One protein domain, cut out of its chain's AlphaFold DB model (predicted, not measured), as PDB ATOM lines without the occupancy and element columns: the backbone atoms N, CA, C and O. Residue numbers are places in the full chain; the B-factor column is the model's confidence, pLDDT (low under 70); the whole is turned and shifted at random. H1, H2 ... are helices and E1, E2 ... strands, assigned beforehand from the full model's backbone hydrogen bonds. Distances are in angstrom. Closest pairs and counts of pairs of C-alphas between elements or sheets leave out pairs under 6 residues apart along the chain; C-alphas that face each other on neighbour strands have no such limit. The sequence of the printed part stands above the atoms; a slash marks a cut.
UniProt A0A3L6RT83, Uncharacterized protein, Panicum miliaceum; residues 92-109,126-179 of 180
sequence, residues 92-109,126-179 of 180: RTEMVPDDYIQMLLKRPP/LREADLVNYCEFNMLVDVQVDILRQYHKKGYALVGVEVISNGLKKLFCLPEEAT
ATOM      1  N   ARG A  92     245.813 285.623 252.670       88.00
ATOM      2  CA  ARG A  92     244.380 285.719 252.988       88.00
ATOM      3  C   ARG A  92     243.793 284.326 253.139       88.00
ATOM      4  O   ARG A  92     244.210 283.415 252.440       88.00
ATOM      5  N   THR A  93     242.804 284.169 254.004       92.44
ATOM      6  CA  THR A  93     242.038 282.923 254.098       92.44
ATOM      7  C   THR A  93     240.795 283.037 253.228       92.44
ATOM      8  O   THR A  93     240.034 283.993 253.368       92.44
ATOM      9  N   GLU A  94     240.582 282.075 252.334       92.88
ATOM     10  CA  GLU A  94     239.391 281.985 251.489       92.88
ATOM     11  C   GLU A  94     238.685 280.640 251.709       92.88
ATOM     12  O   GLU A  94     239.319 279.609 251.943       92.88
ATOM     13  N   MET A  95     237.352 280.655 251.635       94.62
ATOM     14  CA  MET A  95     236.548 279.436 251.644       94.62
ATOM     15  C   MET A  95     236.581 278.785 250.264       94.62
ATOM     16  O   MET A  95     236.463 279.462 249.241       94.62
ATOM     17  N   VAL A  96     236.738 277.464 250.239       95.50
ATOM     18  CA  VAL A  96     236.772 276.703 248.992       95.50
ATOM     19  C   VAL A  96     235.350 276.562 248.440       95.50
ATOM     20  O   VAL A  96     234.465 276.151 249.186       95.50
ATOM     21  N   PRO A  97     235.111 276.856 247.150       96.44
ATOM     22  CA  PRO A  97     233.803 276.654 246.535       96.44
ATOM     23  C   PRO A  97     233.366 275.183 246.548       96.44
ATOM     24  O   PRO A  97     234.150 274.300 246.188       96.44
ATOM     25  N   ASP A  98     232.095 274.928 246.858       95.88
ATOM     26  CA  ASP A  98     231.531 273.572 246.922       95.88
ATOM     27  C   ASP A  98     231.681 272.802 245.606       95.88
ATOM     28  O   ASP A  98     232.015 271.618 245.620       95.88
ATOM     29  N   ASP A  99     231.525 273.469 244.460       97.44
ATOM     30  CA  ASP A  99     231.710 272.852 243.140       97.44
ATOM     31  C   ASP A  99     233.121 272.271 242.969       97.44
ATOM     32  O   ASP A  99     233.304 271.189 242.398       97.44
ATOM     33  N   TYR A 100     234.132 272.962 243.506       96.00
ATOM     34  CA  TYR A 100     235.512 272.492 243.474       96.00
ATOM     35  C   TYR A 100     235.704 271.281 244.389       96.00
ATOM     36  O   TYR A 100     236.328 270.297 243.989       96.00
ATOM     37  N   ILE A 101     235.115 271.304 245.585       96.56
ATOM     38  CA  ILE A 101     235.141 270.165 246.512       96.56
ATOM     39  C   ILE A 101     234.467 268.945 245.872       96.56
ATOM     40  O   ILE A 101     235.034 267.852 245.868       96.56
ATOM     41  N   GLN A 102     233.300 269.121 245.249       97.25
ATOM     42  CA  GLN A 102     232.606 268.046 244.539       97.25
ATOM     43  C   GLN A 102     233.436 267.481 243.383       97.25
ATOM     44  O   GLN A 102     233.434 266.270 243.146       97.25
ATOM     45  N   MET A 103     234.160 268.336 242.658       97.25
ATOM     46  CA  MET A 103     235.093 267.889 241.628       97.25
ATOM     47  C   MET A 103     236.208 267.016 242.227       97.25
ATOM     48  O   MET A 103     236.496 265.952 241.675       97.25
ATOM     49  N   LEU A 104     236.796 267.422 243.357       96.25
ATOM     50  CA  LEU A 104     237.834 266.651 244.052       96.25
ATOM     51  C   LEU A 104     237.311 265.314 244.599       96.25
ATOM     52  O   LEU A 104     238.013 264.308 244.527       96.25
ATOM     53  N   LEU A 105     236.065 265.264 245.079       96.25
ATOM     54  CA  LEU A 105     235.425 264.016 245.512       96.25
ATOM     55  C   LEU A 105     235.245 263.031 244.349       96.25
ATOM     56  O   LEU A 105     235.504 261.837 244.492       96.25
ATOM     57  N   LYS A 106     234.839 263.527 243.172       97.44
ATOM     58  CA  LYS A 106     234.692 262.709 241.954       97.44
ATOM     59  C   LYS A 106     236.038 262.243 241.396       97.44
ATOM     60  O   LYS A 106     236.103 261.205 240.739       97.44
ATOM     61  N   ARG A 107     237.101 263.025 241.602       94.56
ATOM     62  CA  ARG A 107     238.451 262.765 241.086       94.56
ATOM     63  C   ARG A 107     239.479 262.951 242.201       94.56
ATOM     64  O   ARG A 107     240.088 264.018 242.281       94.56
ATOM     65  N   PRO A 108     239.691 261.914 243.034       90.19
ATOM     66  CA  PRO A 108     240.611 262.002 244.155       90.19
ATOM     67  C   PRO A 108     242.015 262.412 243.696       90.19
ATOM     68  O   PRO A 108     242.541 261.817 242.744       90.19
ATOM     69  N   PRO A 109     242.631 263.406 244.355       93.62
ATOM     70  CA  PRO A 109     243.943 263.900 243.975       93.62
ATOM     71  C   PRO A 109     245.009 262.827 244.233       93.62
ATOM     72  O   PRO A 109     244.917 262.039 245.178       93.62
ATOM     73  N   LEU A 126     267.355 268.077 232.368       91.81
ATOM     74  CA  LEU A 126     265.900 268.099 232.536       91.81
ATOM     75  C   LEU A 126     265.479 267.547 233.904       91.81
ATOM     76  O   LEU A 126     264.467 267.967 234.448       91.81
ATOM     77  N   ARG A 127     266.290 266.657 234.486       92.94
ATOM     78  CA  ARG A 127     265.985 265.971 235.744       92.94
ATOM     79  C   ARG A 127     265.681 266.939 236.880       92.94
ATOM     80  O   ARG A 127     264.705 266.754 237.594       92.94
ATOM     81  N   GLU A 128     266.528 267.945 237.068       91.00
ATOM     82  CA  GLU A 128     266.371 268.902 238.167       91.00
ATOM     83  C   GLU A 128     265.104 269.739 237.992       91.00
ATOM     84  O   GLU A 128     264.329 269.869 238.936       91.00
ATOM     85  N   ALA A 129     264.853 270.229 236.775       91.94
ATOM     86  CA  ALA A 129     263.640 270.976 236.458       91.94
ATOM     87  C   ALA A 129     262.377 270.128 236.683       91.94
ATOM     88  O   ALA A 129     261.432 270.584 237.323       91.94
ATOM     89  N   ASP A 130     262.382 268.873 236.233       93.88
ATOM     90  CA  ASP A 130     261.257 267.962 236.431       93.88
ATOM     91  C   ASP A 130     261.030 267.653 237.910       93.88
ATOM     92  O   ASP A 130     259.889 267.660 238.362       93.88
ATOM     93  N   LEU A 131     262.087 267.440 238.701       92.50
ATOM     94  CA  LEU A 131     261.962 267.221 240.145       92.50
ATOM     95  C   LEU A 131     261.343 268.422 240.868       92.50
ATOM     96  O   LEU A 131     260.515 268.225 241.760       92.50
ATOM     97  N   VAL A 132     261.702 269.646 240.472       93.25
ATOM     98  CA  VAL A 132     261.069 270.864 240.994       93.25
ATOM     99  C   VAL A 132     259.586 270.885 240.622       93.25
ATOM    100  O   VAL A 132     258.748 271.027 241.510       93.25
ATOM    101  N   ASN A 133     259.248 270.619 239.358       93.62
ATOM    102  CA  ASN A 133     257.856 270.553 238.907       93.62
ATOM    103  C   ASN A 133     257.056 269.490 239.681       93.62
ATOM    104  O   ASN A 133     255.954 269.762 240.155       93.62
ATOM    105  N   TYR A 134     257.606 268.285 239.869       94.94
ATOM    106  CA  TYR A 134     256.978 267.229 240.669       94.94
ATOM    107  C   TYR A 134     256.723 267.675 242.107       94.94
ATOM    108  O   TYR A 134     255.663 267.376 242.657       94.94
ATOM    109  N   CYS A 135     257.676 268.382 242.716       93.69
ATOM    110  CA  CYS A 135     257.524 268.928 244.058       93.69
ATOM    111  C   CYS A 135     256.359 269.924 244.113       93.69
ATOM    112  O   CYS A 135     255.453 269.757 244.926       93.69
ATOM    113  N   GLU A 136     256.324 270.892 243.197       91.69
ATOM    114  CA  GLU A 136     255.272 271.912 243.134       91.69
ATOM    115  C   GLU A 136     253.879 271.306 242.903       91.69
ATOM    116  O   GLU A 136     252.927 271.642 243.614       91.69
ATOM    117  N   PHE A 137     253.755 270.350 241.977       92.94
ATOM    118  CA  PHE A 137     252.501 269.623 241.763       92.94
ATOM    119  C   PHE A 137     252.072 268.840 243.005       92.94
ATOM    120  O   PHE A 137     250.893 268.835 243.361       92.94
ATOM    121  N   ASN A 138     253.014 268.195 243.691       95.50
ATOM    122  CA  ASN A 138     252.705 267.425 244.890       95.50
ATOM    123  C   ASN A 138     252.310 268.319 246.072       95.50
ATOM    124  O   ASN A 138     251.442 267.917 246.842       95.50
ATOM    125  N   MET A 139     252.852 269.538 246.172       93.25
ATOM    126  CA  MET A 139     252.383 270.532 247.144       93.25
ATOM    127  C   MET A 139     250.920 270.917 246.899       93.25
ATOM    128  O   MET A 139     250.147 271.018 247.848       93.25
ATOM    129  N   LEU A 140     250.503 271.081 245.638       93.25
ATOM    130  CA  LEU A 140     249.096 271.336 245.314       93.25
ATOM    131  C   LEU A 140     248.200 270.150 245.699       93.25
ATOM    132  O   LEU A 140     247.113 270.346 246.241       93.25
ATOM    133  N   VAL A 141     248.657 268.921 245.445       95.81
ATOM    134  CA  VAL A 141     247.938 267.703 245.852       95.81
ATOM    135  C   VAL A 141     247.771 267.645 247.370       95.81
ATOM    136  O   VAL A 141     246.693 267.291 247.839       95.81
ATOM    137  N   ASP A 142     248.790 268.033 248.139       95.31
ATOM    138  CA  ASP A 142     248.702 268.086 249.603       95.31
ATOM    139  C   ASP A 142     247.617 269.062 250.076       95.31
ATOM    140  O   ASP A 142     246.817 268.710 250.945       95.31
ATOM    141  N   VAL A 143     247.500 270.231 249.437       95.75
ATOM    142  CA  VAL A 143     246.399 271.176 249.696       95.75
ATOM    143  C   VAL A 143     245.043 270.555 249.354       95.75
ATOM    144  O   VAL A 143     244.100 270.665 250.128       95.75
ATOM    145  N   GLN A 144     244.916 269.858 248.224       96.00
ATOM    146  CA  GLN A 144     243.652 269.220 247.830       96.00
ATOM    147  C   GLN A 144     243.224 268.107 248.794       96.00
ATOM    148  O   GLN A 144     242.037 267.965 249.092       96.00
ATOM    149  N   VAL A 145     244.179 267.329 249.306       96.50
ATOM    150  CA  VAL A 145     243.919 266.317 250.339       96.50
ATOM    151  C   VAL A 145     243.489 266.982 251.648       96.50
ATOM    152  O   VAL A 145     242.563 266.499 252.298       96.50
ATOM    153  N   ASP A 146     244.113 268.101 252.018       95.75
ATOM    154  CA  ASP A 146     243.738 268.892 253.191       95.75
ATOM    155  C   ASP A 146     242.304 269.438 253.089       95.75
ATOM    156  O   ASP A 146     241.518 269.261 254.019       95.75
ATOM    157  N   ILE A 147     241.923 269.979 251.927       96.00
ATOM    158  CA  ILE A 147     240.554 270.432 251.630       96.00
ATOM    159  C   ILE A 147     239.545 269.307 251.865       96.00
ATOM    160  O   ILE A 147     238.557 269.495 252.573       96.00
ATOM    161  N   LEU A 148     239.793 268.123 251.295       96.56
ATOM    162  CA  LEU A 148     238.899 266.978 251.467       96.56
ATOM    163  C   LEU A 148     238.842 266.520 252.932       96.56
ATOM    164  O   LEU A 148     237.763 266.190 253.428       96.56
ATOM    165  N   ARG A 149     239.974 266.550 253.650       95.94
ATOM    166  CA  ARG A 149     240.030 266.237 255.087       95.94
ATOM    167  C   ARG A 149     239.170 267.204 255.903       95.94
ATOM    168  O   ARG A 149     238.390 266.751 256.741       95.94
ATOM    169  N   GLN A 150     239.297 268.510 255.662       95.56
ATOM    170  CA  GLN A 150     238.486 269.534 256.324       95.56
ATOM    171  C   GLN A 150     236.998 269.350 256.002       95.56
ATOM    172  O   GLN A 150     236.179 269.295 256.920       95.56
ATOM    173  N   TYR A 151     236.661 269.150 254.724       95.94
ATOM    174  CA  TYR A 151     235.283 268.972 254.273       95.94
ATOM    175  C   TYR A 151     234.611 267.755 254.911       95.94
ATOM    176  O   TYR A 151     233.502 267.868 255.423       95.94
ATOM    177  N   HIS A 152     235.288 266.606 254.977       95.62
ATOM    178  CA  HIS A 152     234.733 265.419 255.638       95.62
ATOM    179  C   HIS A 152     234.493 265.621 257.140       95.62
ATOM    180  O   HIS A 152     233.616 264.976 257.710       95.62
ATOM    181  N   LYS A 153     235.263 266.502 257.792       95.25
ATOM    182  CA  LYS A 153     235.128 266.793 259.225       95.25
ATOM    183  C   LYS A 153     234.072 267.866 259.518       95.25
ATOM    184  O   LYS A 153     233.432 267.794 260.562       95.25
ATOM    185  N   LYS A 154     233.928 268.872 258.647       95.25
ATOM    186  CA  LYS A 154     233.192 270.124 258.932       95.25
ATOM    187  C   LYS A 154     232.072 270.447 257.952       95.25
ATOM    188  O   LYS A 154     231.227 271.278 258.259       95.25
ATOM    189  N   GLY A 155     232.078 269.834 256.774       94.31
ATOM    190  CA  GLY A 155     231.190 270.175 255.663       94.31
ATOM    191  C   GLY A 155     231.636 271.388 254.842       94.31
ATOM    192  O   GLY A 155     230.935 271.766 253.916       94.31
ATOM    193  N   TYR A 156     232.791 271.989 255.147       94.12
ATOM    194  CA  TYR A 156     233.416 273.068 254.373       94.12
ATOM    195  C   TYR A 156     234.946 273.002 254.508       94.12
ATOM    196  O   TYR A 156     235.468 272.262 255.347       94.12
ATOM    197  N   ALA A 157     235.669 273.768 253.690       95.75
ATOM    198  CA  ALA A 157     237.126 273.859 253.755       95.75
ATOM    199  C   ALA A 157     237.612 275.303 253.599       95.75
ATOM    200  O   ALA A 157     237.066 276.075 252.806       95.75
ATOM    201  N   LEU A 158     238.664 275.646 254.342       94.56
ATOM    202  CA  LEU A 158     239.366 276.921 254.255       94.56
ATOM    203  C   LEU A 158     240.779 276.696 253.728       94.56
ATOM    204  O   LEU A 158     241.471 275.762 254.142       94.56
ATOM    205  N   VAL A 159     241.220 277.581 252.841       94.94
ATOM    206  CA  VAL A 159     242.574 277.572 252.289       94.94
ATOM    207  C   VAL A 159     243.210 278.937 252.411       94.94
ATOM    208  O   VAL A 159     242.551 279.975 252.351       94.94
ATOM    209  N   GLY A 160     244.523 278.926 252.570       93.31
ATOM    210  CA  GLY A 160     245.309 280.127 252.465       93.31
ATOM    211  C   GLY A 160     245.575 280.465 251.005       93.31
ATOM    212  O   GLY A 160     245.904 279.590 250.205       93.31
ATOM    213  N   VAL A 161     245.421 281.738 250.663       92.06
ATOM    214  CA  VAL A 161     245.561 282.283 249.319       92.06
ATOM    215  C   VAL A 161     246.555 283.430 249.348       92.06
ATOM    216  O   VAL A 161     246.361 284.449 250.014       92.06
ATOM    217  N   GLU A 162     247.623 283.260 248.586       90.25
ATOM    218  CA  GLU A 162     248.614 284.285 248.313       90.25
ATOM    219  C   GLU A 162     248.407 284.766 246.875       90.25
ATOM    220  O   GLU A 162     248.513 283.990 245.923       90.25
ATOM    221  N   VAL A 163     248.063 286.044 246.704       85.94
ATOM    222  CA  VAL A 163     247.909 286.641 245.372       85.94
ATOM    223  C   VAL A 163     249.273 287.129 244.908       85.94
ATOM    224  O   VAL A 163     249.840 288.063 245.474       85.94
ATOM    225  N   ILE A 164     249.795 286.495 243.865       86.00
ATOM    226  CA  ILE A 164     251.041 286.880 243.210       86.00
ATOM    227  C   ILE A 164     250.769 288.119 242.341       86.00
ATOM    228  O   ILE A 164     249.653 288.342 241.871       86.00
ATOM    229  N   SER A 165     251.794 288.943 242.109       74.31
ATOM    230  CA  SER A 165     251.721 290.213 241.361       74.31
ATOM    231  C   SER A 165     251.095 290.123 239.960       74.31
ATOM    232  O   SER A 165     250.635 291.131 239.433       74.31
ATOM    233  N   ASN A 166     251.048 288.935 239.362       80.25
ATOM    234  CA  ASN A 166     250.427 288.660 238.065       80.25
ATOM    235  C   ASN A 166     248.947 288.233 238.155       80.25
ATOM    236  O   ASN A 166     248.371 287.820 237.151       80.25
ATOM    237  N   GLY A 167     248.331 288.297 239.339       78.62
ATOM    238  CA  GLY A 167     246.950 287.872 239.573       78.62
ATOM    239  C   GLY A 167     246.772 286.360 239.747       78.62
ATOM    240  O   GLY A 167     245.651 285.912 239.985       78.62
ATOM    241  N   LEU A 168     247.850 285.568 239.672       81.69
ATOM    242  CA  LEU A 168     247.794 284.147 240.007       81.69
ATOM    243  C   LEU A 168     247.688 283.964 241.519       81.69
ATOM    244  O   LEU A 168     248.351 284.647 242.300       81.69
ATOM    245  N   LYS A 169     246.862 283.005 241.929       87.06
ATOM    246  CA  LYS A 169     246.689 282.619 243.325       87.06
ATOM    247  C   LYS A 169     247.539 281.392 243.623       87.06
ATOM    248  O   LYS A 169     247.400 280.371 242.952       87.06
ATOM    249  N   LYS A 170     248.380 281.477 244.648       88.44
ATOM    250  CA  LYS A 170     249.052 280.321 245.237       88.44
ATOM    251  C   LYS A 170     248.278 279.878 246.469       88.44
ATOM    252  O   LYS A 170     247.949 280.698 247.323       88.44
ATOM    253  N   LEU A 171     247.973 278.586 246.529       90.81
ATOM    254  CA  LEU A 171     247.238 277.981 247.634       90.81
ATOM    255  C   LEU A 171     248.203 277.303 248.605       90.81
ATOM    256  O   LEU A 171     249.208 276.732 248.181       90.81
ATOM    257  N   PHE A 172     247.881 277.332 249.893       91.12
ATOM    258  CA  PHE A 172     248.613 276.602 250.928       91.12
ATOM    259  C   PHE A 172     247.666 276.086 252.010       91.12
ATOM    260  O   PHE A 172     246.590 276.643 252.250       91.12
ATOM    261  N   CYS A 173     248.090 275.004 252.662       90.25
ATOM    262  CA  CYS A 173     247.398 274.456 253.819       90.25
ATOM    263  C   CYS A 173     247.467 275.461 254.968       90.25
ATOM    264  O   CYS A 173     248.525 276.033 255.246       90.25
ATOM    265  N   LEU A 174     246.343 275.658 255.645       89.69
ATOM    266  CA  LEU A 174     246.301 276.448 256.866       89.69
ATOM    267  C   LEU A 174     246.729 275.581 258.059       89.69
ATOM    268  O   LEU A 174     246.514 274.366 258.036       89.69
ATOM    269  N   PRO A 175     247.332 276.173 259.106       86.12
ATOM    270  CA  PRO A 175     247.610 275.439 260.333       86.12
ATOM    271  C   PRO A 175     246.298 274.939 260.943       86.12
ATOM    272  O   PRO A 175     245.267 275.607 260.835       86.12
ATOM    273  N   GLU A 176     246.333 273.780 261.606       79.69
ATOM    274  CA  GLU A 176     245.116 273.139 262.121       79.69
ATOM    275  C   GLU A 176     244.313 274.073 263.034       79.69
ATOM    276  O   GLU A 176     243.093 274.126 262.913       79.69
ATOM    277  N   GLU A 177     244.995 274.887 263.840       77.94
ATOM    278  CA  GLU A 177     244.414 275.911 264.718       77.94
ATOM    279  C   GLU A 177     243.566 276.948 263.971       77.94
ATOM    280  O   GLU A 177     242.506 277.337 264.448       77.94
ATOM    281  N   ALA A 178     244.000 277.373 262.780       73.56
ATOM    282  CA  ALA A 178     243.271 278.345 261.964       73.56
ATOM    283  C   ALA A 178     242.083 277.718 261.229       73.56
ATOM    284  O   ALA A 178     241.205 278.430 260.743       73.56
ATOM    285  N   THR A 179     242.073 276.390 261.115       74.12
ATOM    286  CA  THR A 179     240.964 275.668 260.498       74.12
ATOM    287  C   THR A 179     239.959 275.173 261.520       74.12
ATOM    288  O   THR A 179     238.841 274.935 261.079       74.12
TER     289      THR A 179
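Overview. This is residues 92 to 109 and 126 to 179 of the 180 residues of an uncharacterized protein of Panicum miliaceum (UniProt A0A3L6RT83). The long helix H2 crosses one face of a small three-stranded sheet, making two layers; its residues 126 to 137 stick out free, and H1 packs on its later part. The 72 printed residues, mixed in class, run E1 H1 H2 E2 E3 H3, with an antiparallel sheet ordered E1 E2 E3. They are only just compact, close to loose, with radius of gyration of the C-alphas 13.4 A and spans of 42 by 29 by 24 A.

Arrangement. Start at E2, residues 158 to 163, antiparallel to E1, residues 92 to 95; N 94 and O 159 are 2.9 A apart. E2 forms a hairpin with E3, residues 169 to 172; N 162 and O 170 are 2.9 A apart. H2, residues 126 to 154, is on the sheet, height 9.3 A; its closest C-alphas with E3 are Val 143 and Phe 172, 6.0 A. H1, residues 98 to 106, touches residues 144 to 151 of H2 alone, closest C-alphas Ile 101 and Leu 148, 7.0 A, at a steep tilt of 70.0 degrees, only just short of about perpendicular. H3, residues 176 to 179, only grazes the sheet with residues 178 to 179. In H1 and H2 every O i to N i+4 pair is within hydrogen-bond range; H3 is too short for one.

Along the chain. Find C-alpha 92 at (244.380, 285.719, 252.988), where E1 begins. From C-alpha 126 at (265.900, 268.099, 232.536), H2 runs 42.1 A; E2 spans 15.7 A.

Size, cuts and confidence. Residues 110 to 125 are cut out; C-alphas 109 and 126 are 25.1 A apart. Links printed whole are tight. No printed residue is under 70 in pLDDT.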